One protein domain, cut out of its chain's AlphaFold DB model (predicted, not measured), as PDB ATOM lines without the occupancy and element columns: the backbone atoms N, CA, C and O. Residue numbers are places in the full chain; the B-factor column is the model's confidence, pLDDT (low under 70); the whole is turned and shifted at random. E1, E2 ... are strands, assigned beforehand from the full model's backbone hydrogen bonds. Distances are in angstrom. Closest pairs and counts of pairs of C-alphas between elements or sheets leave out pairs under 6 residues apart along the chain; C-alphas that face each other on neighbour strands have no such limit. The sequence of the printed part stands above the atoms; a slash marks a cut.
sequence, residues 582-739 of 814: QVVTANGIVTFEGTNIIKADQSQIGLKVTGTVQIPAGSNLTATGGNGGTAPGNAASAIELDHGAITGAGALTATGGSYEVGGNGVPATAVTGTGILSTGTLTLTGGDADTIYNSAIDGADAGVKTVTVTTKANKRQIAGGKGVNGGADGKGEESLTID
ATOM      1  N   GLN A 582     -12.151 -41.180 -15.926       95.56
ATOM      2  CA  GLN A 582     -11.880 -39.759 -15.742       95.56
ATOM      3  C   GLN A 582     -12.197 -39.285 -14.317       95.56
ATOM      4  O   GLN A 582     -13.120 -39.804 -13.687       95.56
ATOM      5  N   VAL A 583     -11.475 -38.271 -13.831       96.94
ATOM      6  CA  VAL A 583     -11.719 -37.660 -12.511       96.94
ATOM      7  C   VAL A 583     -12.917 -36.716 -12.554       96.94
ATOM      8  O   VAL A 583     -13.824 -36.826 -11.733       96.94
ATOM      9  N   VAL A 584     -12.937 -35.792 -13.520       98.50
ATOM     10  CA  VAL A 584     -13.998 -34.785 -13.661       98.50
ATOM     11  C   VAL A 584     -14.659 -34.900 -15.031       98.50
ATOM     12  O   VAL A 584     -13.988 -35.047 -16.050       98.50
ATOM     13  N   THR A 585     -15.987 -34.803 -15.070       98.56
ATOM     14  CA  THR A 585     -16.780 -34.701 -16.303       98.56
ATOM     15  C   THR A 585     -17.556 -33.387 -16.301       98.56
ATOM     16  O   THR A 585     -18.327 -33.142 -15.377       98.56
ATOM     17  N   ALA A 586     -17.370 -32.547 -17.322       98.31
ATOM     18  CA  ALA A 586     -18.084 -31.286 -17.510       98.31
ATOM     19  C   ALA A 586     -19.130 -31.409 -18.632       98.31
ATOM     20  O   ALA A 586     -18.785 -31.480 -19.817       98.31
ATOM     21  N   ASN A 587     -20.408 -31.418 -18.239       95.06
ATOM     22  CA  ASN A 587     -21.578 -31.561 -19.103       95.06
ATOM     23  C   ASN A 587     -22.384 -30.254 -19.158       95.06
ATOM     24  O   ASN A 587     -22.797 -29.718 -18.130       95.06
ATOM     25  N   GLY A 588     -22.686 -29.761 -20.360       94.69
ATOM     26  CA  GLY A 588     -23.316 -28.445 -20.530       94.69
ATOM     27  C   GLY A 588     -22.365 -27.294 -20.180       94.69
ATOM     28  O   GLY A 588     -21.151 -27.444 -20.294       94.69
ATOM     29  N   ILE A 589     -22.897 -26.126 -19.806       98.12
ATOM     30  CA  ILE A 589     -22.081 -24.942 -19.491       98.12
ATOM     31  C   ILE A 589     -21.615 -25.012 -18.030       98.12
ATOM     32  O   ILE A 589     -22.453 -24.994 -17.134       98.12
ATOM     33  N   VAL A 590     -20.306 -25.081 -17.785       98.75
ATOM     34  CA  VAL A 590     -19.701 -25.241 -16.447       98.75
ATOM     35  C   VAL A 590     -18.633 -24.174 -16.222       98.75
ATOM     36  O   VAL A 590     -17.800 -23.946 -17.097       98.75
ATOM     37  N   THR A 591     -18.606 -23.556 -15.043       98.88
ATOM     38  CA  THR A 591     -17.629 -22.515 -14.683       98.88
ATOM     39  C   THR A 591     -16.509 -23.075 -13.806       98.88
ATOM     40  O   THR A 591     -16.755 -23.860 -12.894       98.88
ATOM     41  N   PHE A 592     -15.273 -22.642 -14.049       98.75
ATOM     42  CA  PHE A 592     -14.117 -22.901 -13.188       98.75
ATOM     43  C   PHE A 592     -13.616 -21.562 -12.635       98.75
ATOM     44  O   PHE A 592     -12.886 -20.838 -13.311       98.75
ATOM     45  N   GLU A 593     -14.069 -21.207 -11.431       98.56
ATOM     46  CA  GLU A 593     -13.824 -19.908 -10.791       98.56
ATOM     47  C   GLU A 593     -12.624 -19.976  -9.834       98.56
ATOM     48  O   GLU A 593     -12.473 -20.938  -9.079       98.56
ATOM     49  N   GLY A 594     -11.775 -18.947  -9.834       98.38
ATOM     50  CA  GLY A 594     -10.612 -18.889  -8.950       98.38
ATOM     51  C   GLY A 594      -9.499 -19.839  -9.396       98.38
ATOM     52  O   GLY A 594      -9.258 -19.986 -10.596       98.38
ATOM     53  N   THR A 595      -8.781 -20.459  -8.458       98.06
ATOM     54  CA  THR A 595      -7.669 -21.376  -8.785       98.06
ATOM     55  C   THR A 595      -8.094 -22.834  -8.662       98.06
ATOM     56  O   THR A 595      -8.249 -23.335  -7.555       98.06
ATOM     57  N   ASN A 596      -8.229 -23.528  -9.793       98.38
ATOM     58  CA  ASN A 596      -8.642 -24.929  -9.839       98.38
ATOM     59  C   ASN A 596      -7.529 -25.829 -10.386       98.38
ATOM     60  O   ASN A 596      -6.893 -25.518 -11.396       98.38
ATOM     61  N   ILE A 597      -7.315 -26.966  -9.730       97.75
ATOM     62  CA  ILE A 597      -6.303 -27.967 -10.066       97.75
ATOM     63  C   ILE A 597      -6.974 -29.343 -10.067       97.75
ATOM     64  O   ILE A 597      -7.622 -29.709  -9.092       97.75
ATOM     65  N   ILE A 598      -6.795 -30.117 -11.138       97.69
ATOM     66  CA  ILE A 598      -7.224 -31.515 -11.241       97.69
ATOM     67  C   ILE A 598      -5.984 -32.391 -11.418       97.69
ATOM     68  O   ILE A 598      -5.259 -32.254 -12.405       97.69
ATOM     69  N   LYS A 599      -5.764 -33.303 -10.469       94.31
ATOM     70  CA  LYS A 599      -4.696 -34.304 -10.473       94.31
ATOM     71  C   LYS A 599      -5.304 -35.696 -10.616       94.31
ATOM     72  O   LYS A 599      -5.919 -36.210  -9.681       94.31
ATOM     73  N   ALA A 600      -5.143 -36.280 -11.798       93.06
ATOM     74  CA  ALA A 600      -5.520 -37.658 -12.081       93.06
ATOM     75  C   ALA A 600      -4.616 -38.679 -11.376       93.06
ATOM     76  O   ALA A 600      -3.404 -38.481 -11.287       93.06
ATOM     77  N   ASP A 601      -5.217 -39.787 -10.929       90.44
ATOM     78  CA  ASP A 601      -4.487 -41.000 -10.553       90.44
ATOM     79  C   ASP A 601      -4.074 -41.770 -11.823       90.44
ATOM     80  O   ASP A 601      -4.480 -41.414 -12.936       90.44
ATOM     81  N   GLN A 602      -3.278 -42.832 -11.682       88.12
ATOM     82  CA  GLN A 602      -2.756 -43.602 -12.814       88.12
ATOM     83  C   GLN A 602      -3.869 -44.017 -13.793       88.12
ATOM     84  O   GLN A 602      -4.945 -44.478 -13.400       88.12
ATOM     85  N   SER A 603      -3.606 -43.837 -15.088       88.69
ATOM     86  CA  SER A 603      -4.533 -44.142 -16.194       88.69
ATOM     87  C   SER A 603      -5.883 -43.416 -16.222       88.69
ATOM     88  O   SER A 603      -6.755 -43.821 -16.992       88.69
ATOM     89  N   GLN A 604      -6.071 -42.338 -15.459       92.81
ATOM     90  CA  GLN A 604      -7.290 -41.527 -15.534       92.81
ATOM     91  C   GLN A 604      -7.108 -40.271 -16.391       92.81
ATOM     92  O   GLN A 604      -6.088 -39.584 -16.326       92.81
ATOM     93  N   ILE A 605      -8.136 -39.917 -17.158       96.94
ATOM     94  CA  ILE A 605      -8.251 -38.595 -17.775       96.94
ATOM     95  C   ILE A 605      -8.547 -37.573 -16.667       96.94
ATOM     96  O   ILE A 605      -9.410 -37.804 -15.820       96.94
ATOM     97  N   GLY A 606      -7.863 -36.428 -16.658       97.38
ATOM     98  CA  GLY A 606      -8.139 -35.377 -15.671       97.38
ATOM     99  C   GLY A 606      -9.562 -34.823 -15.820       97.38
ATOM    100  O   GLY A 606     -10.391 -34.939 -14.917       97.38
ATOM    101  N   LEU A 607      -9.859 -34.261 -16.993       98.62
ATOM    102  CA  LEU A 607     -11.132 -33.614 -17.304       98.62
ATOM    103  C   LEU A 607     -11.693 -34.075 -18.659       98.62
ATOM    104  O   LEU A 607     -11.095 -33.815 -19.701       98.62
ATOM    105  N   LYS A 608     -12.883 -34.681 -18.664       98.69
ATOM    106  CA  LYS A 608     -13.681 -34.892 -19.882       98.69
ATOM    107  C   LYS A 608     -14.651 -33.725 -20.079       98.69
ATOM    108  O   LYS A 608     -15.379 -33.374 -19.151       98.69
ATOM    109  N   VAL A 609     -14.701 -33.144 -21.277       98.69
ATOM    110  CA  VAL A 609     -15.580 -32.013 -21.623       98.69
ATOM    111  C   VAL A 609     -16.518 -32.400 -22.762       98.69
ATOM    112  O   VAL A 609     -16.082 -32.539 -23.902       98.69
ATOM    113  N   THR A 610     -17.810 -32.533 -22.457       97.75
ATOM    114  CA  THR A 610     -18.880 -32.796 -23.443       97.75
ATOM    115  C   THR A 610     -19.683 -31.532 -23.785       97.75
ATOM    116  O   THR A 610     -20.388 -31.487 -24.789       97.75
ATOM    117  N   GLY A 611     -19.598 -30.500 -22.936       96.31
ATOM    118  CA  GLY A 611     -20.261 -29.206 -23.111       96.31
ATOM    119  C   GLY A 611     -19.275 -28.050 -23.285       96.31
ATOM    120  O   GLY A 611     -18.352 -28.124 -24.091       96.31
ATOM    121  N   THR A 612     -19.458 -26.983 -22.508       98.12
ATOM    122  CA  THR A 612     -18.618 -25.781 -22.544       98.12
ATOM    123  C   THR A 612     -18.088 -25.465 -21.153       98.12
ATOM    124  O   THR A 612     -18.839 -25.054 -20.273       98.12
ATOM    125  N   VAL A 613     -16.777 -25.578 -20.969       98.69
ATOM    126  CA  VAL A 613     -16.086 -25.047 -19.792       98.69
ATOM    127  C   VAL A 613     -15.824 -23.555 -19.989       98.69
ATOM    128  O   VAL A 613     -15.346 -23.129 -21.044       98.69
ATOM    129  N   GLN A 614     -16.121 -22.760 -18.965       98.69
ATOM    130  CA  GLN A 614     -15.854 -21.330 -18.888       98.69
ATOM    131  C   GLN A 614     -14.829 -21.050 -17.784       98.69
ATOM    132  O   GLN A 614     -15.042 -21.406 -16.626       98.69
ATOM    133  N   ILE A 615     -13.732 -20.381 -18.134       98.69
ATOM    134  CA  ILE A 615     -12.692 -19.926 -17.206       98.69
ATOM    135  C   ILE A 615     -12.750 -18.386 -17.167       98.69
ATOM    136  O   ILE A 615     -12.302 -17.734 -18.120       98.69
ATOM    137  N   PRO A 616     -13.342 -17.770 -16.124       98.44
ATOM    138  CA  PRO A 616     -13.481 -16.318 -16.024       98.44
ATOM    139  C   PRO A 616     -12.137 -15.582 -15.957       98.44
ATOM    140  O   PRO A 616     -11.095 -16.161 -15.647       98.44
ATOM    141  N   ALA A 617     -12.154 -14.271 -16.208       97.69
ATOM    142  CA  ALA A 617     -10.960 -13.436 -16.071       97.69
ATOM    143  C   ALA A 617     -10.369 -13.549 -14.652       97.69
ATOM    144  O   ALA A 617     -11.095 -13.461 -13.663       97.69
ATOM    145  N   GLY A 618      -9.053 -13.751 -14.556       97.38
ATOM    146  CA  GLY A 618      -8.355 -13.956 -13.279       97.38
ATOM    147  C   GLY A 618      -8.504 -15.356 -12.664       97.38
ATOM    148  O   GLY A 618      -7.894 -15.607 -11.630       97.38
ATOM    149  N   SER A 619      -9.266 -16.261 -13.289       98.69
ATOM    150  CA  SER A 619      -9.359 -17.673 -12.887       98.69
ATOM    151  C   SER A 619      -8.378 -18.543 -13.681       98.69
ATOM    152  O   SER A 619      -8.043 -18.231 -14.826       98.69
ATOM    153  N   ASN A 620      -7.938 -19.647 -13.078       98.12
ATOM    154  CA  ASN A 620      -6.974 -20.589 -13.640       98.12
ATOM    155  C   ASN A 620      -7.496 -22.025 -13.495       98.12
ATOM    156  O   ASN A 620      -7.930 -22.414 -12.411       98.12
ATOM    157  N   LEU A 621      -7.377 -22.830 -14.550       98.62
ATOM    158  CA  LEU A 621      -7.573 -24.280 -14.516       98.62
ATOM    159  C   LEU A 621      -6.259 -24.978 -14.872       98.62
ATOM    160  O   LEU A 621      -5.709 -24.753 -15.949       98.62
ATOM    161  N   THR A 622      -5.775 -25.842 -13.984       98.62
ATOM    162  CA  THR A 622      -4.675 -26.779 -14.247       98.62
ATOM    163  C   THR A 622      -5.214 -28.204 -14.255       98.62
ATOM    164  O   THR A 622      -5.883 -28.597 -13.304       98.62
ATOM    165  N   ALA A 623      -4.915 -28.993 -15.283       98.25
ATOM    166  CA  ALA A 623      -5.257 -30.414 -15.341       98.25
ATOM    167  C   ALA A 623      -4.017 -31.253 -15.676       98.25
ATOM    168  O   ALA A 623      -3.272 -30.920 -16.599       98.25
ATOM    169  N   THR A 624      -3.804 -32.356 -14.959       97.12
ATOM    170  CA  THR A 624      -2.778 -33.351 -15.298       97.12
ATOM    171  C   THR A 624      -3.423 -34.681 -15.655       97.12
ATOM    172  O   THR A 624      -4.398 -35.096 -15.028       97.12
ATOM    173  N   GLY A 625      -2.883 -35.342 -16.675       94.88
ATOM    174  CA  GLY A 625      -3.274 -36.694 -17.050       94.88
ATOM    175  C   GLY A 625      -2.666 -37.732 -16.113       94.88
ATOM    176  O   GLY A 625      -1.603 -37.506 -15.538       94.88
ATOM    177  N   GLY A 626      -3.349 -38.862 -15.946       92.00
ATOM    178  CA  GLY A 626      -2.874 -39.962 -15.118       92.00
ATOM    179  C   GLY A 626      -1.615 -40.587 -15.701       92.00
ATOM    180  O   GLY A 626      -1.594 -40.950 -16.879       92.00
ATOM    181  N   ASN A 627      -0.573 -40.744 -14.888       86.38
ATOM    182  CA  ASN A 627       0.663 -41.384 -15.329       86.38
ATOM    183  C   ASN A 627       0.458 -42.883 -15.614       86.38
ATOM    184  O   ASN A 627      -0.442 -43.522 -15.065       86.38
ATOM    185  N   GLY A 628       1.313 -43.453 -16.462       73.44
ATOM    186  CA  GLY A 628       1.483 -44.900 -16.581       73.44
ATOM    187  C   GLY A 628       2.427 -45.424 -15.494       73.44
ATOM    188  O   GLY A 628       3.445 -44.793 -15.201       73.44
ATOM    189  N   GLY A 629       2.103 -46.567 -14.889       66.94
ATOM    190  CA  GLY A 629       2.779 -47.055 -13.682       66.94
ATOM    191  C   GLY A 629       3.016 -48.566 -13.648       66.94
ATOM    192  O   GLY A 629       3.091 -49.232 -14.678       66.94
ATOM    193  N   THR A 630       3.173 -49.105 -12.436       55.41
ATOM    194  CA  THR A 630       3.428 -50.542 -12.188       55.41
ATOM    195  C   THR A 630       2.157 -51.401 -12.141       55.41
ATOM    196  O   THR A 630       2.239 -52.627 -12.235       55.41
ATOM    197  N   ALA A 631       0.983 -50.772 -12.037       53.56
ATOM    198  CA  ALA A 631      -0.303 -51.384 -12.365       53.56
ATOM    199  C   ALA A 631      -0.455 -51.503 -13.904       53.56
ATOM    200  O   ALA A 631       0.226 -50.780 -14.629       53.56
ATOM    201  N   PRO A 632      -1.324 -52.384 -14.444       51.22
ATOM    202  CA  PRO A 632      -1.444 -52.648 -15.891       51.22
ATOM    203  C   PRO A 632      -2.162 -51.528 -16.682       51.22
ATOM    204  O   PRO A 632      -3.057 -51.792 -17.484       51.22
ATOM    205  N   GLY A 633      -1.796 -50.273 -16.431       64.94
ATOM    206  CA  GLY A 633      -2.451 -49.073 -16.928       64.94
ATOM    207  C   GLY A 633      -1.561 -48.215 -17.834       64.94
ATOM    208  O   GLY A 633      -0.366 -48.040 -17.587       64.94
ATOM    209  N   ASN A 634      -2.156 -47.656 -18.889       83.50
ATOM    210  CA  ASN A 634      -1.488 -46.714 -19.792       83.50
ATOM    211  C   ASN A 634      -1.486 -45.291 -19.216       83.50
ATOM    212  O   ASN A 634      -2.357 -44.954 -18.416       83.50
ATOM    213  N   ALA A 635      -0.575 -44.429 -19.667       89.88
ATOM    214  CA  ALA A 635      -0.725 -42.994 -19.429       89.88
ATOM    215  C   ALA A 635      -2.016 -42.455 -20.085       89.88
ATOM    216  O   ALA A 635      -2.457 -42.953 -21.125       89.88
ATOM    217  N   ALA A 636      -2.617 -41.427 -19.488       94.44
ATOM    218  CA  ALA A 636      -3.868 -40.815 -19.930       94.44
ATOM    219  C   ALA A 636      -3.722 -39.297 -20.145       94.44
ATOM    220  O   ALA A 636      -2.823 -38.655 -19.605       94.44
ATOM    221  N   SER A 637      -4.589 -38.712 -20.978       97.50
ATOM    222  CA  SER A 637      -4.532 -37.274 -21.290       97.50
ATOM    223  C   SER A 637      -5.040 -36.420 -20.128       97.50
ATOM    224  O   SER A 637      -5.931 -36.843 -19.394       97.50
ATOM    225  N   ALA A 638      -4.536 -35.194 -19.974       98.19
ATOM    226  CA  ALA A 638      -5.104 -34.267 -18.988       98.19
ATOM    227  C   ALA A 638      -6.556 -33.914 -19.318       98.19
ATOM    228  O   ALA A 638      -7.382 -33.808 -18.412       98.19
ATOM    229  N   ILE A 639      -6.858 -33.737 -20.606       98.75
ATOM    230  CA  ILE A 639      -8.178 -33.326 -21.078       98.75
ATOM    231  C   ILE A 639      -8.615 -34.196 -22.259       98.75
ATOM    232  O   ILE A 639      -7.853 -34.411 -23.202       98.75
ATOM    233  N   GLU A 640      -9.864 -34.648 -22.232       98.62
ATOM    234  CA  GLU A 640     -10.571 -35.200 -23.390       98.62
ATOM    235  C   GLU A 640     -11.692 -34.234 -23.785       98.62
ATOM    236  O   GLU A 640     -12.585 -33.949 -22.984       98.62
ATOM    237  N   LEU A 641     -11.663 -33.735 -25.020       98.62
ATOM    238  CA  LEU A 641     -12.785 -33.003 -25.602       98.62
ATOM    239  C   LEU A 641     -13.667 -33.987 -26.374       98.62
ATOM    240  O   LEU A 641     -13.224 -34.612 -27.335       98.62
ATOM    241  N   ASP A 642     -14.924 -34.120 -25.973       98.12
ATOM    242  CA  ASP A 642     -15.925 -34.932 -26.663       98.12
ATOM    243  C   ASP A 642     -16.939 -33.997 -27.321       98.12
ATOM    244  O   ASP A 642     -18.026 -33.747 -26.805       98.12
ATOM    245  N   HIS A 643     -16.504 -33.384 -28.423       97.94
ATOM    246  CA  HIS A 643     -17.212 -32.331 -29.160       97.94
ATOM    247  C   HIS A 643     -17.458 -31.040 -28.349       97.94
ATOM    248  O   HIS A 643     -18.166 -30.142 -28.809       97.94
ATOM    249  N   GLY A 644     -16.841 -30.925 -27.168       97.31
ATOM    250  CA  GLY A 644     -16.952 -29.785 -26.265       97.31
ATOM    251  C   GLY A 644     -15.947 -28.652 -26.516       97.31
ATOM    252  O   GLY A 644     -15.092 -28.704 -27.404       97.31
ATOM    253  N   ALA A 645     -16.034 -27.612 -25.689       98.38
ATOM    254  CA  ALA A 645     -15.171 -26.436 -25.751       98.38
ATOM    255  C   ALA A 645     -14.670 -25.994 -24.367       98.38
ATOM    256  O   ALA A 645     -15.389 -26.094 -23.374       98.38
ATOM    257  N   ILE A 646     -13.459 -25.434 -24.304       98.69
ATOM    258  CA  ILE A 646     -12.938 -24.716 -23.132       98.69
ATOM    259  C   ILE A 646     -12.685 -23.267 -23.535       98.69
ATOM    260  O   ILE A 646     -11.938 -22.994 -24.473       98.69
ATOM    261  N   THR A 647     -13.333 -22.335 -22.842       98.12
ATOM    262  CA  THR A 647     -13.465 -20.935 -23.261       98.12
ATOM    263  C   THR A 647     -13.264 -19.962 -22.098       98.12
ATOM    264  O   THR A 647     -13.421 -20.337 -20.938       98.12
ATOM    265  N   GLY A 648     -12.968 -18.694 -22.391       97.12
ATOM    266  CA  GLY A 648     -13.041 -17.592 -21.420       97.12
ATOM    267  C   GLY A 648     -11.725 -16.841 -21.210       97.12
ATOM    268  O   GLY A 648     -10.676 -17.225 -21.708       97.12
ATOM    269  N   ALA A 649     -11.772 -15.727 -20.481       97.31
ATOM    270  CA  ALA A 649     -10.634 -14.812 -20.341       97.31
ATOM    271  C   ALA A 649      -9.550 -15.264 -19.333       97.31
ATOM    272  O   ALA A 649      -8.560 -14.553 -19.154       97.31
ATOM    273  N   GLY A 650      -9.733 -16.401 -18.657       98.25
ATOM    274  CA  GLY A 650      -8.768 -16.978 -17.717       98.25
ATOM    275  C   GLY A 650      -7.701 -17.873 -18.360       98.25
ATOM    276  O   GLY A 650      -7.567 -17.942 -19.586       98.25
ATOM    277  N   ALA A 651      -6.928 -18.559 -17.517       98.62
ATOM    278  CA  ALA A 651      -5.827 -19.424 -17.933       98.62
ATOM    279  C   ALA A 651      -6.203 -20.913 -17.935       98.62
ATOM    280  O   ALA A 651      -6.802 -21.405 -16.981       98.62
ATOM    281  N   LEU A 652      -5.751 -21.645 -18.956       98.75
ATOM    282  CA  LEU A 652      -5.750 -23.108 -18.982       98.75
ATOM    283  C   LEU A 652      -4.315 -23.633 -19.042       98.75
ATOM    284  O   LEU A 652      -3.555 -23.229 -19.916       98.75
ATOM    285  N   THR A 653      -3.971 -24.562 -18.153       98.75
ATOM    286  CA  THR A 653      -2.743 -25.364 -18.198       98.75
ATOM    287  C   THR A 653      -3.115 -26.843 -18.242       98.75
ATOM    288  O   THR A 653      -3.869 -27.307 -17.389       98.75
ATOM    289  N   ALA A 654      -2.597 -27.594 -19.212       98.62
ATOM    290  CA  ALA A 654      -2.815 -29.033 -19.311       98.62
ATOM    291  C   ALA A 654      -1.497 -29.772 -19.579       98.62
ATOM    292  O   ALA A 654      -0.756 -29.400 -20.493       98.62
ATOM    293  N   THR A 655      -1.241 -30.834 -18.812       98.25
ATOM    294  CA  THR A 655      -0.039 -31.672 -18.946       98.25
ATOM    295  C   THR A 655      -0.419 -33.142 -19.080       98.25
ATOM    296  O   THR A 655      -1.018 -33.711 -18.168       98.25
ATOM    297  N   GLY A 656      -0.086 -33.766 -20.210       96.44
ATOM    298  CA  GLY A 656      -0.362 -35.186 -20.443       96.44
ATOM    299  C   GLY A 656       0.392 -36.101 -19.473       96.44
ATOM    300  O   GLY A 656       1.465 -35.740 -18.991       96.44
ATOM    301  N   GLY A 657      -0.170 -37.274 -19.168       93.75
ATOM    302  CA  GLY A 657       0.467 -38.238 -18.266       93.75
ATOM    303  C   GLY A 657       1.805 -38.748 -18.813       93.75
ATOM    304  O   GLY A 657       1.904 -39.108 -19.989       93.75
ATOM    305  N   SER A 658       2.822 -38.795 -17.954       88.06
ATOM    306  CA  SER A 658       4.124 -39.417 -18.231       88.06
ATOM    307  C   SER A 658       4.130 -40.881 -17.770       88.06
ATOM    308  O   SER A 658       3.100 -41.416 -17.357       88.06
ATOM    309  N   TYR A 659       5.285 -41.546 -17.805       77.69
ATOM    310  CA  TYR A 659       5.486 -42.805 -17.078       77.69
ATOM    311  C   TYR A 659       6.256 -42.580 -15.774       77.69
ATOM    312  O   TYR A 659       7.039 -41.638 -15.656       77.69
ATOM    313  N   GLU A 660       6.000 -43.430 -14.782       67.44
ATOM    314  CA  GLU A 660       6.792 -43.504 -13.555       67.44
ATOM    315  C   GLU A 660       8.095 -44.293 -13.769       67.44
ATOM    316  O   GLU A 660       8.158 -45.227 -14.577       67.44
ATOM    317  N   VAL A 661       9.120 -43.946 -12.981       55.94
ATOM    318  CA  VAL A 661      10.471 -44.527 -13.032       55.94
ATOM    319  C   VAL A 661      10.418 -46.050 -12.868       55.94
ATOM    320  O   VAL A 661      10.288 -46.572 -11.761       55.94
ATOM    321  N   GLY A 662      10.545 -46.769 -13.985       54.84
ATOM    322  CA  GLY A 662      10.442 -48.232 -14.041       54.84
ATOM    323  C   GLY A 662       9.548 -48.765 -15.161       54.84
ATOM    324  O   GLY A 662       9.675 -49.931 -15.533       54.84
ATOM    325  N   GLY A 663       8.665 -47.926 -15.707       57.66
ATOM    326  CA  GLY A 663       7.730 -48.305 -16.761       57.66
ATOM    327  C   GLY A 663       8.349 -48.482 -18.154       57.66
ATOM    328  O   GLY A 663       9.486 -48.098 -18.427       57.66
ATOM    329  N   ASN A 664       7.542 -49.056 -19.048       61.47
ATOM    330  CA  ASN A 664       7.695 -49.004 -20.502       61.47
ATOM    331  C   ASN A 664       6.313 -48.708 -21.088       61.47
ATOM    332  O   ASN A 664       5.421 -49.551 -20.984       61.47
ATOM    333  N   GLY A 665       6.134 -47.564 -21.738       71.56
ATOM    334  CA  GLY A 665       4.888 -47.270 -22.437       71.56
ATOM    335  C   GLY A 665       4.883 -45.906 -23.111       71.56
ATOM    336  O   GLY A 665       5.888 -45.201 -23.121       71.56
ATOM    337  N   VAL A 666       3.749 -45.581 -23.730       83.25
ATOM    338  CA  VAL A 666       3.588 -44.389 -24.571       83.25
ATOM    339  C   VAL A 666       2.988 -43.268 -23.722       83.25
ATOM    340  O   VAL A 666       1.843 -43.426 -23.288       83.25
ATOM    341  N   PRO A 667       3.714 -42.167 -23.450       91.38
ATOM    342  CA  PRO A 667       3.155 -41.041 -22.711       91.38
ATOM    343  C   PRO A 667       1.949 -40.444 -23.449       91.38
ATOM    344  O   PRO A 667       1.785 -40.606 -24.660       91.38
ATOM    345  N   ALA A 668       1.087 -39.748 -22.717       95.06
ATOM    346  CA  ALA A 668      -0.177 -39.258 -23.251       95.06
ATOM    347  C   ALA A 668      -0.126 -37.780 -23.656       95.06
ATOM    348  O   ALA A 668       0.633 -36.979 -23.113       95.06
ATOM    349  N   THR A 669      -0.990 -37.403 -24.598       97.38
ATOM    350  CA  THR A 669      -1.157 -36.011 -25.032       97.38
ATOM    351  C   THR A 669      -1.715 -35.119 -23.921       97.38
ATOM    352  O   THR A 669      -2.415 -35.608 -23.034       97.38
ATOM    353  N   ALA A 670      -1.496 -33.800 -23.970       97.88
ATOM    354  CA  ALA A 670      -2.169 -32.900 -23.025       97.88
ATOM    355  C   ALA A 670      -3.688 -32.880 -23.260       97.88
ATOM    356  O   ALA A 670      -4.465 -33.012 -22.312       97.88
ATOM    357  N   VAL A 671      -4.107 -32.758 -24.526       98.50
ATOM    358  CA  VAL A 671      -5.523 -32.693 -24.922       98.50
ATOM    359  C   VAL A 671      -5.814 -33.646 -26.078       98.50
ATOM    360  O   VAL A 671      -5.190 -33.557 -27.132       98.50
ATOM    361  N   THR A 672      -6.800 -34.522 -25.903       98.19
ATOM    362  CA  THR A 672      -7.255 -35.476 -26.926       98.19
ATOM    363  C   THR A 672      -8.724 -35.258 -27.311       98.19
ATOM    364  O   THR A 672      -9.417 -34.427 -26.720       98.19
ATOM    365  N   GLY A 673      -9.203 -36.009 -28.304       98.12
ATOM    366  CA  GLY A 673     -10.582 -35.961 -28.796       98.12
ATOM    367  C   GLY A 673     -10.839 -34.863 -29.834       98.12
ATOM    368  O   GLY A 673      -9.962 -34.535 -30.635       98.12
ATOM    369  N   THR A 674     -12.052 -34.314 -29.849       98.50
ATOM    370  CA  THR A 674     -12.531 -33.313 -30.816       98.50
ATOM    371  C   THR A 674     -13.123 -32.127 -30.064       98.50
ATOM    372  O   THR A 674     -14.006 -32.322 -29.233       98.50
ATOM    373  N   GLY A 675     -12.701 -30.895 -30.358       98.12
ATOM    374  CA  GLY A 675     -13.257 -29.722 -29.676       98.12
ATOM    375  C   GLY A 675     -12.483 -28.424 -29.879       98.12
ATOM    376  O   GLY A 675     -11.602 -28.345 -30.733       98.12
ATOM    377  N   ILE A 676     -12.821 -27.398 -29.092       98.19
ATOM    378  CA  ILE A 676     -12.278 -26.033 -29.230       98.19
ATOM    379  C   ILE A 676     -11.618 -25.553 -27.929       98.19
ATOM    380  O   ILE A 676     -12.192 -25.682 -26.850       98.19
ATOM    381  N   LEU A 677     -10.447 -24.920 -28.036       98.50
ATOM    382  CA  LEU A 677      -9.771 -24.195 -26.956       98.50
ATOM    383  C   LEU A 677      -9.701 -22.694 -27.299       98.50
ATOM    384  O   LEU A 677      -9.156 -22.315 -28.338       98.50
ATOM    385  N   SER A 678     -10.265 -21.843 -26.439       97.69
ATOM    386  CA  SER A 678     -10.384 -20.388 -26.638       97.69
ATOM    387  C   SER A 678     -10.246 -19.625 -25.313       97.69
ATOM    388  O   SER A 678     -11.218 -19.130 -24.737       97.69
ATOM    389  N   THR A 679      -9.029 -19.598 -24.775       98.00
ATOM    390  CA  THR A 679      -8.721 -19.082 -23.430       98.00
ATOM    391  C   THR A 679      -7.904 -17.786 -23.455       98.00
ATOM    392  O   THR A 679      -7.250 -17.466 -24.445       98.00
ATOM    393  N   GLY A 680      -7.900 -17.031 -22.351       97.12
ATOM    394  CA  GLY A 680      -7.107 -15.806 -22.200       97.12
ATOM    395  C   GLY A 680      -5.598 -16.063 -22.162       97.12
ATOM    396  O   GLY A 680      -4.825 -15.269 -22.701       97.12
ATOM    397  N   THR A 681      -5.191 -17.195 -21.581       98.12
ATOM    398  CA  THR A 681      -3.872 -17.819 -21.779       98.12
ATOM    399  C   THR A 681      -3.995 -19.340 -21.858       98.12
ATOM    400  O   THR A 681      -4.865 -19.930 -21.213       98.12
ATOM    401  N   LEU A 682      -3.119 -19.983 -22.630       98.56
ATOM    402  CA  LEU A 682      -3.116 -21.431 -22.848       98.56
ATOM    403  C   LEU A 682      -1.706 -22.005 -22.691       98.56
ATOM    404  O   LEU A 682      -0.793 -21.568 -23.382       98.56
ATOM    405  N   THR A 683      -1.546 -23.029 -21.862       98.69
ATOM    406  CA  THR A 683      -0.308 -23.803 -21.750       98.69
ATOM    407  C   THR A 683      -0.626 -25.280 -21.943       98.69
ATOM    408  O   THR A 683      -1.344 -25.864 -21.135       98.69
ATOM    409  N   LEU A 684      -0.104 -25.888 -23.006       98.62
ATOM    410  CA  LEU A 684      -0.238 -27.319 -23.284       98.62
ATOM    411  C   LEU A 684       1.143 -27.971 -23.289       98.62
ATOM    412  O   LEU A 684       2.078 -27.455 -23.907       98.62
ATOM    413  N   THR A 685       1.278 -29.103 -22.606       98.25
ATOM    414  CA  THR A 685       2.521 -29.882 -22.569       98.25
ATOM    415  C   THR A 685       2.204 -31.369 -22.674       98.25
ATOM    416  O   THR A 685       1.525 -31.921 -21.810       98.25
ATOM    417  N   GLY A 686       2.647 -32.023 -23.748       97.06
ATOM    418  CA  GLY A 686       2.549 -33.482 -23.850       97.06
ATOM    419  C   GLY A 686       3.329 -34.177 -22.725       97.06
ATOM    420  O   GLY A 686       4.259 -33.597 -22.166       97.06
ATOM    421  N   GLY A 687       2.945 -35.401 -22.363       95.06
ATOM    422  CA  GLY A 687       3.671 -36.182 -21.364       95.06
ATOM    423  C   GLY A 687       5.102 -36.501 -21.805       95.06
ATOM    424  O   GLY A 687       5.333 -36.936 -22.938       95.06
ATOM    425  N   ASP A 688       6.062 -36.296 -20.900       91.94
ATOM    426  CA  ASP A 688       7.450 -36.730 -21.083       91.94
ATOM    427  C   ASP A 688       7.522 -38.271 -21.094       91.94
ATOM    428  O   ASP A 688       6.832 -38.951 -20.326       91.94
ATOM    429  N   ALA A 689       8.373 -38.828 -21.954       87.75
ATOM    430  CA  ALA A 689       8.696 -40.249 -21.935       87.75
ATOM    431  C   ALA A 689       9.671 -40.577 -20.787       87.75
ATOM    432  O   ALA A 689      10.543 -39.778 -20.451       87.75
ATOM    433  N   ASP A 690       9.563 -41.781 -20.222       82.69
ATOM    434  CA  ASP A 690      10.548 -42.341 -19.288       82.69
ATOM    435  C   ASP A 690      10.656 -43.861 -19.488       82.69
ATOM    436  O   ASP A 690       9.701 -44.513 -19.916       82.69
ATOM    437  N   THR A 691      11.831 -44.426 -19.206       75.50
ATOM    438  CA  THR A 691      12.064 -45.875 -19.186       75.50
ATOM    439  C   THR A 691      13.380 -46.239 -18.492       75.50
ATOM    440  O   THR A 691      14.413 -45.593 -18.669       75.50
ATOM    441  N   ILE A 692      13.366 -47.344 -17.737       74.81
ATOM    442  CA  ILE A 692      14.582 -47.976 -17.180       74.81
ATOM    443  C   ILE A 692      15.291 -48.905 -18.176       74.81
ATOM    444  O   ILE A 692      16.386 -49.401 -17.906       74.81
ATOM    445  N   TYR A 693      14.662 -49.174 -19.316       72.88
ATOM    446  CA  TYR A 693      15.228 -49.946 -20.408       72.88
ATOM    447  C   TYR A 693      15.866 -48.958 -21.388       72.88
ATOM    448  O   TYR A 693      15.329 -47.884 -21.630       72.88
ATOM    449  N   ASN A 694      17.007 -49.301 -21.991       79.88
ATOM    450  CA  ASN A 694      17.703 -48.416 -22.939       79.88
ATOM    451  C   ASN A 694      17.027 -48.409 -24.333       79.88
ATOM    452  O   ASN A 694      17.678 -48.582 -25.364       79.88
ATOM    453  N   SER A 695      15.701 -48.280 -24.338       82.69
ATOM    454  CA  SER A 695      14.814 -48.225 -25.495       82.69
ATOM    455  C   SER A 695      14.522 -46.769 -25.832       82.69
ATOM    456  O   SER A 695      14.224 -45.989 -24.928       82.69
ATOM    457  N   ALA A 696      14.575 -46.409 -27.114       88.00
ATOM    458  CA  ALA A 696      14.077 -45.118 -27.579       88.00
ATOM    459  C   ALA A 696      12.551 -45.065 -27.414       88.00
ATOM    460  O   ALA A 696      11.857 -45.981 -27.862       88.00
ATOM    461  N   ILE A 697      12.047 -44.015 -26.766       87.94
ATOM    462  CA  ILE A 697      10.611 -43.737 -26.622       87.94
ATOM    463  C   ILE A 697      10.400 -42.256 -26.935       87.94
ATOM    464  O   ILE A 697      11.090 -41.402 -26.374       87.94
ATOM    465  N   ASP A 698       9.472 -41.976 -27.846       91.94
ATOM    466  CA  ASP A 698       9.097 -40.616 -28.228       91.94
ATOM    467  C   ASP A 698       8.234 -39.969 -27.132       91.94
ATOM    468  O   ASP A 698       7.408 -40.633 -26.498       91.94
ATOM    469  N   GLY A 699       8.414 -38.666 -26.915       92.50
ATOM    470  CA  GLY A 699       7.533 -37.874 -26.061       92.50
ATOM    471  C   GLY A 699       6.166 -37.652 -26.715       92.50
ATOM    472  O   GLY A 699       6.021 -37.738 -27.935       92.50
ATOM    473  N   ALA A 700       5.138 -37.367 -25.916       95.88
ATOM    474  CA  ALA A 700       3.788 -37.222 -26.452       95.88
ATOM    475  C   ALA A 700       3.559 -35.862 -27.126       95.88
ATOM    476  O   ALA A 700       4.060 -34.834 -26.670       95.88
ATOM    477  N   ASP A 701       2.724 -35.836 -28.162       98.00
ATOM    478  CA  ASP A 701       2.241 -34.596 -28.779       98.00
ATOM    479  C   ASP A 701       1.441 -33.734 -27.770       98.00
ATOM    480  O   ASP A 701       0.811 -34.239 -26.840       98.00
ATOM    481  N   ALA A 702       1.409 -32.412 -27.951       97.62
ATOM    482  CA  ALA A 702       0.615 -31.513 -27.109       97.62
ATOM    483  C   ALA A 702      -0.898 -31.806 -27.209       97.62
ATOM    484  O   ALA A 702      -1.632 -31.722 -26.224       97.62
ATOM    485  N   GLY A 703      -1.365 -32.203 -28.392       97.75
ATOM    486  CA  GLY A 703      -2.722 -32.692 -28.619       97.75
ATOM    487  C   GLY A 703      -2.923 -33.303 -30.003       97.75
ATOM    488  O   GLY A 703      -1.968 -33.781 -30.612       97.75
ATOM    489  N   VAL A 704      -4.151 -33.285 -30.520       98.12
ATOM    490  CA  VAL A 704      -4.521 -33.945 -31.787       98.12
ATOM    491  C   VAL A 704      -5.202 -32.996 -32.779       98.12
ATOM    492  O   VAL A 704      -5.828 -32.014 -32.387       98.12
ATOM    493  N   LYS A 705      -5.138 -33.304 -34.083       97.81
ATOM    494  CA  LYS A 705      -5.641 -32.425 -35.164       97.81
ATOM    495  C   LYS A 705      -7.138 -32.115 -35.114       97.81
ATOM    496  O   LYS A 705      -7.565 -31.119 -35.689       97.81
ATOM    497  N   THR A 706      -7.925 -32.945 -34.442       98.06
ATOM    498  CA  THR A 706      -9.360 -32.743 -34.196       98.06
ATOM    499  C   THR A 706      -9.655 -31.716 -33.092       98.06
ATOM    500  O   THR A 706     -10.813 -31.343 -32.908       98.06
ATOM    501  N   VAL A 707      -8.632 -31.218 -32.389       98.56
ATOM    502  CA  VAL A 707      -8.731 -30.091 -31.452       98.56
ATOM    503  C   VAL A 707      -8.290 -28.799 -32.144       98.56
ATOM    504  O   VAL A 707      -7.178 -28.710 -32.673       98.56
ATOM    505  N   THR A 708      -9.158 -27.788 -32.103       98.44
ATOM    506  CA  THR A 708      -8.927 -26.454 -32.671       98.44
ATOM    507  C   THR A 708      -8.562 -25.450 -31.580       98.44
ATOM    508  O   THR A 708      -9.293 -25.295 -30.603       98.44
ATOM    509  N   VAL A 709      -7.458 -24.721 -31.749       98.25
ATOM    510  CA  VAL A 709      -7.010 -23.655 -30.842       98.25
ATOM    511  C   VAL A 709      -7.234 -22.291 -31.485       98.25
ATOM    512  O   VAL A 709      -6.688 -22.020 -32.547       98.25
ATOM    513  N   THR A 710      -7.976 -21.427 -30.791       97.56
ATOM    514  CA  THR A 710      -8.212 -20.010 -31.151       97.56
ATOM    515  C   THR A 710      -7.579 -19.028 -30.153       97.56
ATOM    516  O   THR A 710      -7.652 -17.812 -30.325       97.56
ATOM    517  N   THR A 711      -6.937 -19.526 -29.086       95.62
ATOM    518  CA  THR A 711      -6.144 -18.686 -28.173       95.62
ATOM    519  C   THR A 711      -5.015 -17.996 -28.945       95.62
ATOM    520  O   THR A 711      -4.229 -18.661 -29.622       95.62
ATOM    521  N   LYS A 712      -4.900 -16.668 -28.815       92.50
ATOM    522  CA  LYS A 712      -3.945 -15.842 -29.578       92.50
ATOM    523  C   LYS A 712      -2.493 -16.308 -29.416       92.50
ATOM    524  O   LYS A 712      -2.072 -16.656 -28.314       92.50
ATOM    525  N   ALA A 713      -1.702 -16.220 -30.489       92.56
ATOM    526  CA  ALA A 713      -0.310 -16.685 -30.530       92.56
ATOM    527  C   ALA A 713       0.577 -16.158 -29.382       92.56
ATOM    528  O   ALA A 713       1.287 -16.919 -28.737       92.56
ATOM    529  N   ASN A 714       0.479 -14.870 -29.034       93.56
ATOM    530  CA  ASN A 714       1.235 -14.274 -27.919       93.56
ATOM    531  C   ASN A 714       0.670 -14.591 -26.513       93.56
ATOM    532  O   ASN A 714       1.086 -13.980 -25.525       93.56
ATOM    533  N   LYS A 715      -0.311 -15.495 -26.429       96.38
ATOM    534  CA  LYS A 715      -0.993 -15.949 -25.209       96.38
ATOM    535  C   LYS A 715      -1.021 -17.472 -25.066       96.38
ATOM    536  O   LYS A 715      -1.563 -17.957 -24.072       96.38
ATOM    537  N   ARG A 716      -0.428 -18.216 -26.004       96.88
ATOM    538  CA  ARG A 716      -0.303 -19.673 -25.933       96.88
ATOM    539  C   ARG A 716       1.156 -20.123 -25.847       96.88
ATOM    540  O   ARG A 716       2.041 -19.511 -26.433       96.88
ATOM    541  N   GLN A 717       1.384 -21.207 -25.117       97.81
ATOM    542  CA  GLN A 717       2.624 -21.969 -25.075       97.81
ATOM    543  C   GLN A 717       2.253 -23.440 -25.262       97.81
ATOM    544  O   GLN A 717       1.579 -24.024 -24.418       97.81
ATOM    545  N   ILE A 718       2.656 -24.035 -26.378       98.12
ATOM    546  CA  ILE A 718       2.262 -25.394 -26.752       98.12
ATOM    547  C   ILE A 718       3.528 -26.158 -27.134       98.12
ATOM    548  O   ILE A 718       4.225 -25.775 -28.072       98.12
ATOM    549  N   ALA A 719       3.828 -27.222 -26.394       97.69
ATOM    550  CA  ALA A 719       4.983 -28.085 -26.618       97.69
ATOM    551  C   ALA A 719       4.588 -29.554 -26.432       97.69
ATOM    552  O   ALA A 719       3.732 -29.866 -25.601       97.69
ATOM    553  N   GLY A 720       5.214 -30.465 -27.172       96.38
ATOM    554  CA  GLY A 720       5.157 -31.876 -26.808       96.38
ATOM    555  C   GLY A 720       6.037 -32.179 -25.597       96.38
ATOM    556  O   GLY A 720       6.829 -31.342 -25.153       96.38
ATOM    557  N   GLY A 721       5.871 -33.382 -25.061       95.56
ATOM    558  CA  GLY A 721       6.765 -33.932 -24.052       95.56
ATOM    559  C   GLY A 721       8.089 -34.375 -24.662       95.56
ATOM    560  O   GLY A 721       8.227 -34.503 -25.879       95.56
ATOM    561  N   LYS A 722       9.081 -34.619 -23.816       93.88
ATOM    562  CA  LYS A 722      10.430 -35.003 -24.236       93.88
ATOM    563  C   LYS A 722      10.551 -36.484 -24.549       93.88
ATOM    564  O   LYS A 722      10.002 -37.319 -23.830       93.88
ATOM    565  N   GLY A 723      11.325 -36.793 -25.583       91.00
ATOM    566  CA  GLY A 723      11.764 -38.153 -25.883       91.00
ATOM    567  C   GLY A 723      12.941 -38.592 -25.007       91.00
ATOM    568  O   GLY A 723      13.687 -37.774 -24.461       91.00
ATOM    569  N   VAL A 724      13.143 -39.906 -24.893       89.75
ATOM    570  CA  VAL A 724      14.269 -40.508 -24.155       89.75
ATOM    571  C   VAL A 724      15.034 -41.522 -24.999       89.75
ATOM    572  O   VAL A 724      14.505 -42.104 -25.947       89.75
ATOM    573  N   ASN A 725      16.316 -41.715 -24.671       89.12
ATOM    574  CA  ASN A 725      17.246 -42.643 -25.338       89.12
ATOM    575  C   ASN A 725      17.328 -42.492 -26.875       89.12
ATOM    576  O   ASN A 725      17.598 -43.460 -27.585       89.12
ATOM    577  N   GLY A 726      17.115 -41.278 -27.390       87.38
ATOM    578  CA  GLY A 726      17.116 -40.984 -28.827       87.38
ATOM    579  C   GLY A 726      15.746 -41.060 -29.507       87.38
ATOM    580  O   GLY A 726      15.693 -40.907 -30.725       87.38
ATOM    581  N   GLY A 727      14.662 -41.265 -28.749       90.25
ATOM    582  CA  GLY A 727      13.308 -40.944 -29.207       90.25
ATOM    583  C   GLY A 727      13.143 -39.443 -29.459       90.25
ATOM    584  O   GLY A 727      13.892 -38.625 -28.916       90.25
ATOM    585  N   ALA A 728      12.190 -39.086 -30.311       93.50
ATOM    586  CA  ALA A 728      11.879 -37.705 -30.650       93.50
ATOM    587  C   ALA A 728      11.101 -37.007 -29.525       93.50
ATOM    588  O   ALA A 728      10.307 -37.630 -28.820       93.50
ATOM    589  N   ASP A 729      11.284 -35.694 -29.395       95.44
ATOM    590  CA  ASP A 729      10.339 -34.866 -28.649       95.44
ATOM    591  C   ASP A 729       8.999 -34.833 -29.404       95.44
ATOM    592  O   ASP A 729       8.964 -34.794 -30.640       95.44
ATOM    593  N   GLY A 730       7.897 -34.862 -28.658       95.62
ATOM    594  CA  GLY A 730       6.551 -34.790 -29.207       95.62
ATOM    595  C   GLY A 730       6.255 -33.430 -29.842       95.62
ATOM    596  O   GLY A 730       6.916 -32.422 -29.574       95.62
ATOM    597  N   LYS A 731       5.217 -33.378 -30.672       97.56
ATOM    598  CA  LYS A 731       4.862 -32.170 -31.423       97.56
ATOM    599  C   LYS A 731       4.180 -31.105 -30.571       97.56
ATOM    600  O   LYS A 731       3.370 -31.417 -29.700       97.56
ATOM    601  N   GLY A 732       4.467 -29.840 -30.876       96.81
ATOM    602  CA  GLY A 732       3.822 -28.661 -30.298       96.81
ATOM    603  C   GLY A 732       2.548 -28.253 -31.046       96.81
ATOM    604  O   GLY A 732       1.638 -29.058 -31.243       96.81
ATOM    605  N   GLU A 733       2.464 -26.984 -31.465       95.69
ATOM    606  CA  GLU A 733       1.325 -26.440 -32.233       95.69
ATOM    607  C   GLU A 733       1.013 -27.252 -33.497       95.69
ATOM    608  O   GLU A 733      -0.142 -27.387 -33.899       95.69
ATOM    609  N   GLU A 734       2.031 -27.849 -34.111       96.81
ATOM    610  CA  GLU A 734       1.921 -28.660 -35.314       96.81
ATOM    611  C   GLU A 734       1.175 -29.989 -35.109       96.81
ATOM    612  O   GLU A 734       0.829 -30.631 -36.105       96.81
ATOM    613  N   SER A 735       0.852 -30.378 -33.871       97.44
ATOM    614  CA  SER A 735      -0.033 -31.512 -33.573       97.44
ATOM    615  C   SER A 735      -1.528 -31.139 -33.595       97.44
ATOM    616  O   SER A 735      -2.376 -31.991 -33.860       97.44
ATOM    617  N   LEU A 736      -1.853 -29.855 -33.414       98.12
ATOM    618  CA  LEU A 736      -3.207 -29.302 -33.271       98.12
ATOM    619  C   LEU A 736      -3.689 -28.618 -34.559       98.12
ATOM    620  O   LEU A 736      -2.911 -28.402 -35.494       98.12
ATOM    621  N   THR A 737      -4.970 -28.260 -34.632       97.81
ATOM    622  CA  THR A 737      -5.454 -27.294 -35.630       97.81
ATOM    623  C   THR A 737      -5.400 -25.901 -35.014       97.81
ATOM    624  O   THR A 737      -6.095 -25.622 -34.043       97.81
ATOM    625  N   ILE A 738      -4.553 -25.022 -35.545       96.94
ATOM    626  CA  ILE A 738      -4.449 -23.633 -35.084       96.94
ATOM    627  C   ILE A 738      -5.310 -22.753 -35.988       96.94
ATOM    628  O   ILE A 738      -5.131 -22.760 -37.206       96.94
ATOM    629  N   ASP A 739      -6.216 -21.990 -35.385       93.31
ATOM    630  CA  ASP A 739      -7.023 -20.977 -36.053       93.31
ATOM    631  C   ASP A 739      -6.689 -19.600 -35.463       93.31
ATOM    632  O   ASP A 739      -7.240 -19.167 -34.454       93.31
TER     633      ASP A 739
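Overview. This is residues 582 to 739 of the 814 residues of the protein "GRAM_POS_ANCHORING domain-containing protein" of Collinsella sp. KGMB02528 (UniProt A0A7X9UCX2). The chain is wound in stacked turns, a solenoid whose strands lie over one another, parallel, from turn to turn: E1, E2 and E3 make one turn, E4, E5 and E6 the next, the strongly bending E7 and E8 one each, and E9 with E10 the last full one. In residues 625 to 638, 656 to 670, 686 to 706 and 720 to 739 the chain swings out on the same side of the stack and returns, and these long loops, side by side, lengthen the whole. The printed part has 158 residues with no named helix and ten named strands, E1 to E10 in order along the chain, in one branched, twisted sheet whose neighbour pairs are parallel. The class is all strand, though under half of the residues, 67 of 158, are in named elements. The whole is compact, with a radius of gyration of the C-alphas of 14.8 A, and only just elongated, with spans of 45 by 30 by 25 A.

Along the chain. E1, residues 582 to 586, begins at C-alpha 582, (-11.880, -39.759, -15.742), and is 10.6 A from first to last C-alpha. E2, residues 589 to 593, is 13.0 A long, and E3, residues 595 to 599, is 13.4 A long. E4 holds residues 605 to 609 over 10.6 A, E5 residues 612 to 614 over 6.4 A, and E6 residues 620 to 624 over 13.5 A. E7, residues 639 to 655, is the longest strand by residues, with 17, yet its first and last C-alphas are 8.6 A apart; C-alpha 639 is at (-8.178, -33.326, -21.078). E8, residues 671 to 685, has its ends 8.8 A apart. E9, residues 707 to 709, is 6.7 A long. E10, residues 716 to 719, is 10.0 A long and ends at C-alpha 719, (4.983, -28.085, -26.618).

Arrangement. E1 and E4 are parallel neighbours at 17 degrees, with N 586 and O 608 within hydrogen-bond range at 2.8 A. E2 and E5 are parallel at 24 degrees, with N 590 and O 612 at 2.9 A. E3 and E6 are parallel at 6 degrees, with N 598 and O 622 at 2.8 A. E7 bends by 165 degrees at residue 646, and its pairing is staggered. On one side of E7 lie E4, beside residues 639 to 644, E5, beside 644 to 648, and E6, beside 650 to 655; each is parallel to it. Pairs within range there are N 640 and O 607 at 2.9 A, N 613 and O 645 at 2.8 A, and N 653 and O 621 at 2.8 A. On the other side of E7 lies E8, parallel at 3 degrees, with N 643 and O 674 at 2.8 A. E8 bends by 162 degrees at residue 676. On the side of E8 away from E7 lie two parallel neighbours, E9, with N 677 and O 708 at 2.8 A, and E10, with N 717 and O 682 at 2.8 A. Residues 708 to 709 of E9 also pair, parallel, with residues 737 to 738. The edge strands are E1, E2, E3, E9 and E10. Among the strands that are apart are E1 and E8, and E5 and E6.

Size, cuts and confidence. The two C-alphas farthest apart are those of Ile 589 and Asn 694, at 46.3 A. The printed part has no cut. The links from E6 to E7, E7 to E8 and E8 to E9 are long, with 14, 15 and 21 residues. The mean pLDDT of the printed part is 92.6, and the model's confidence is under 70 in residues 629 to 633 and 660 to 664.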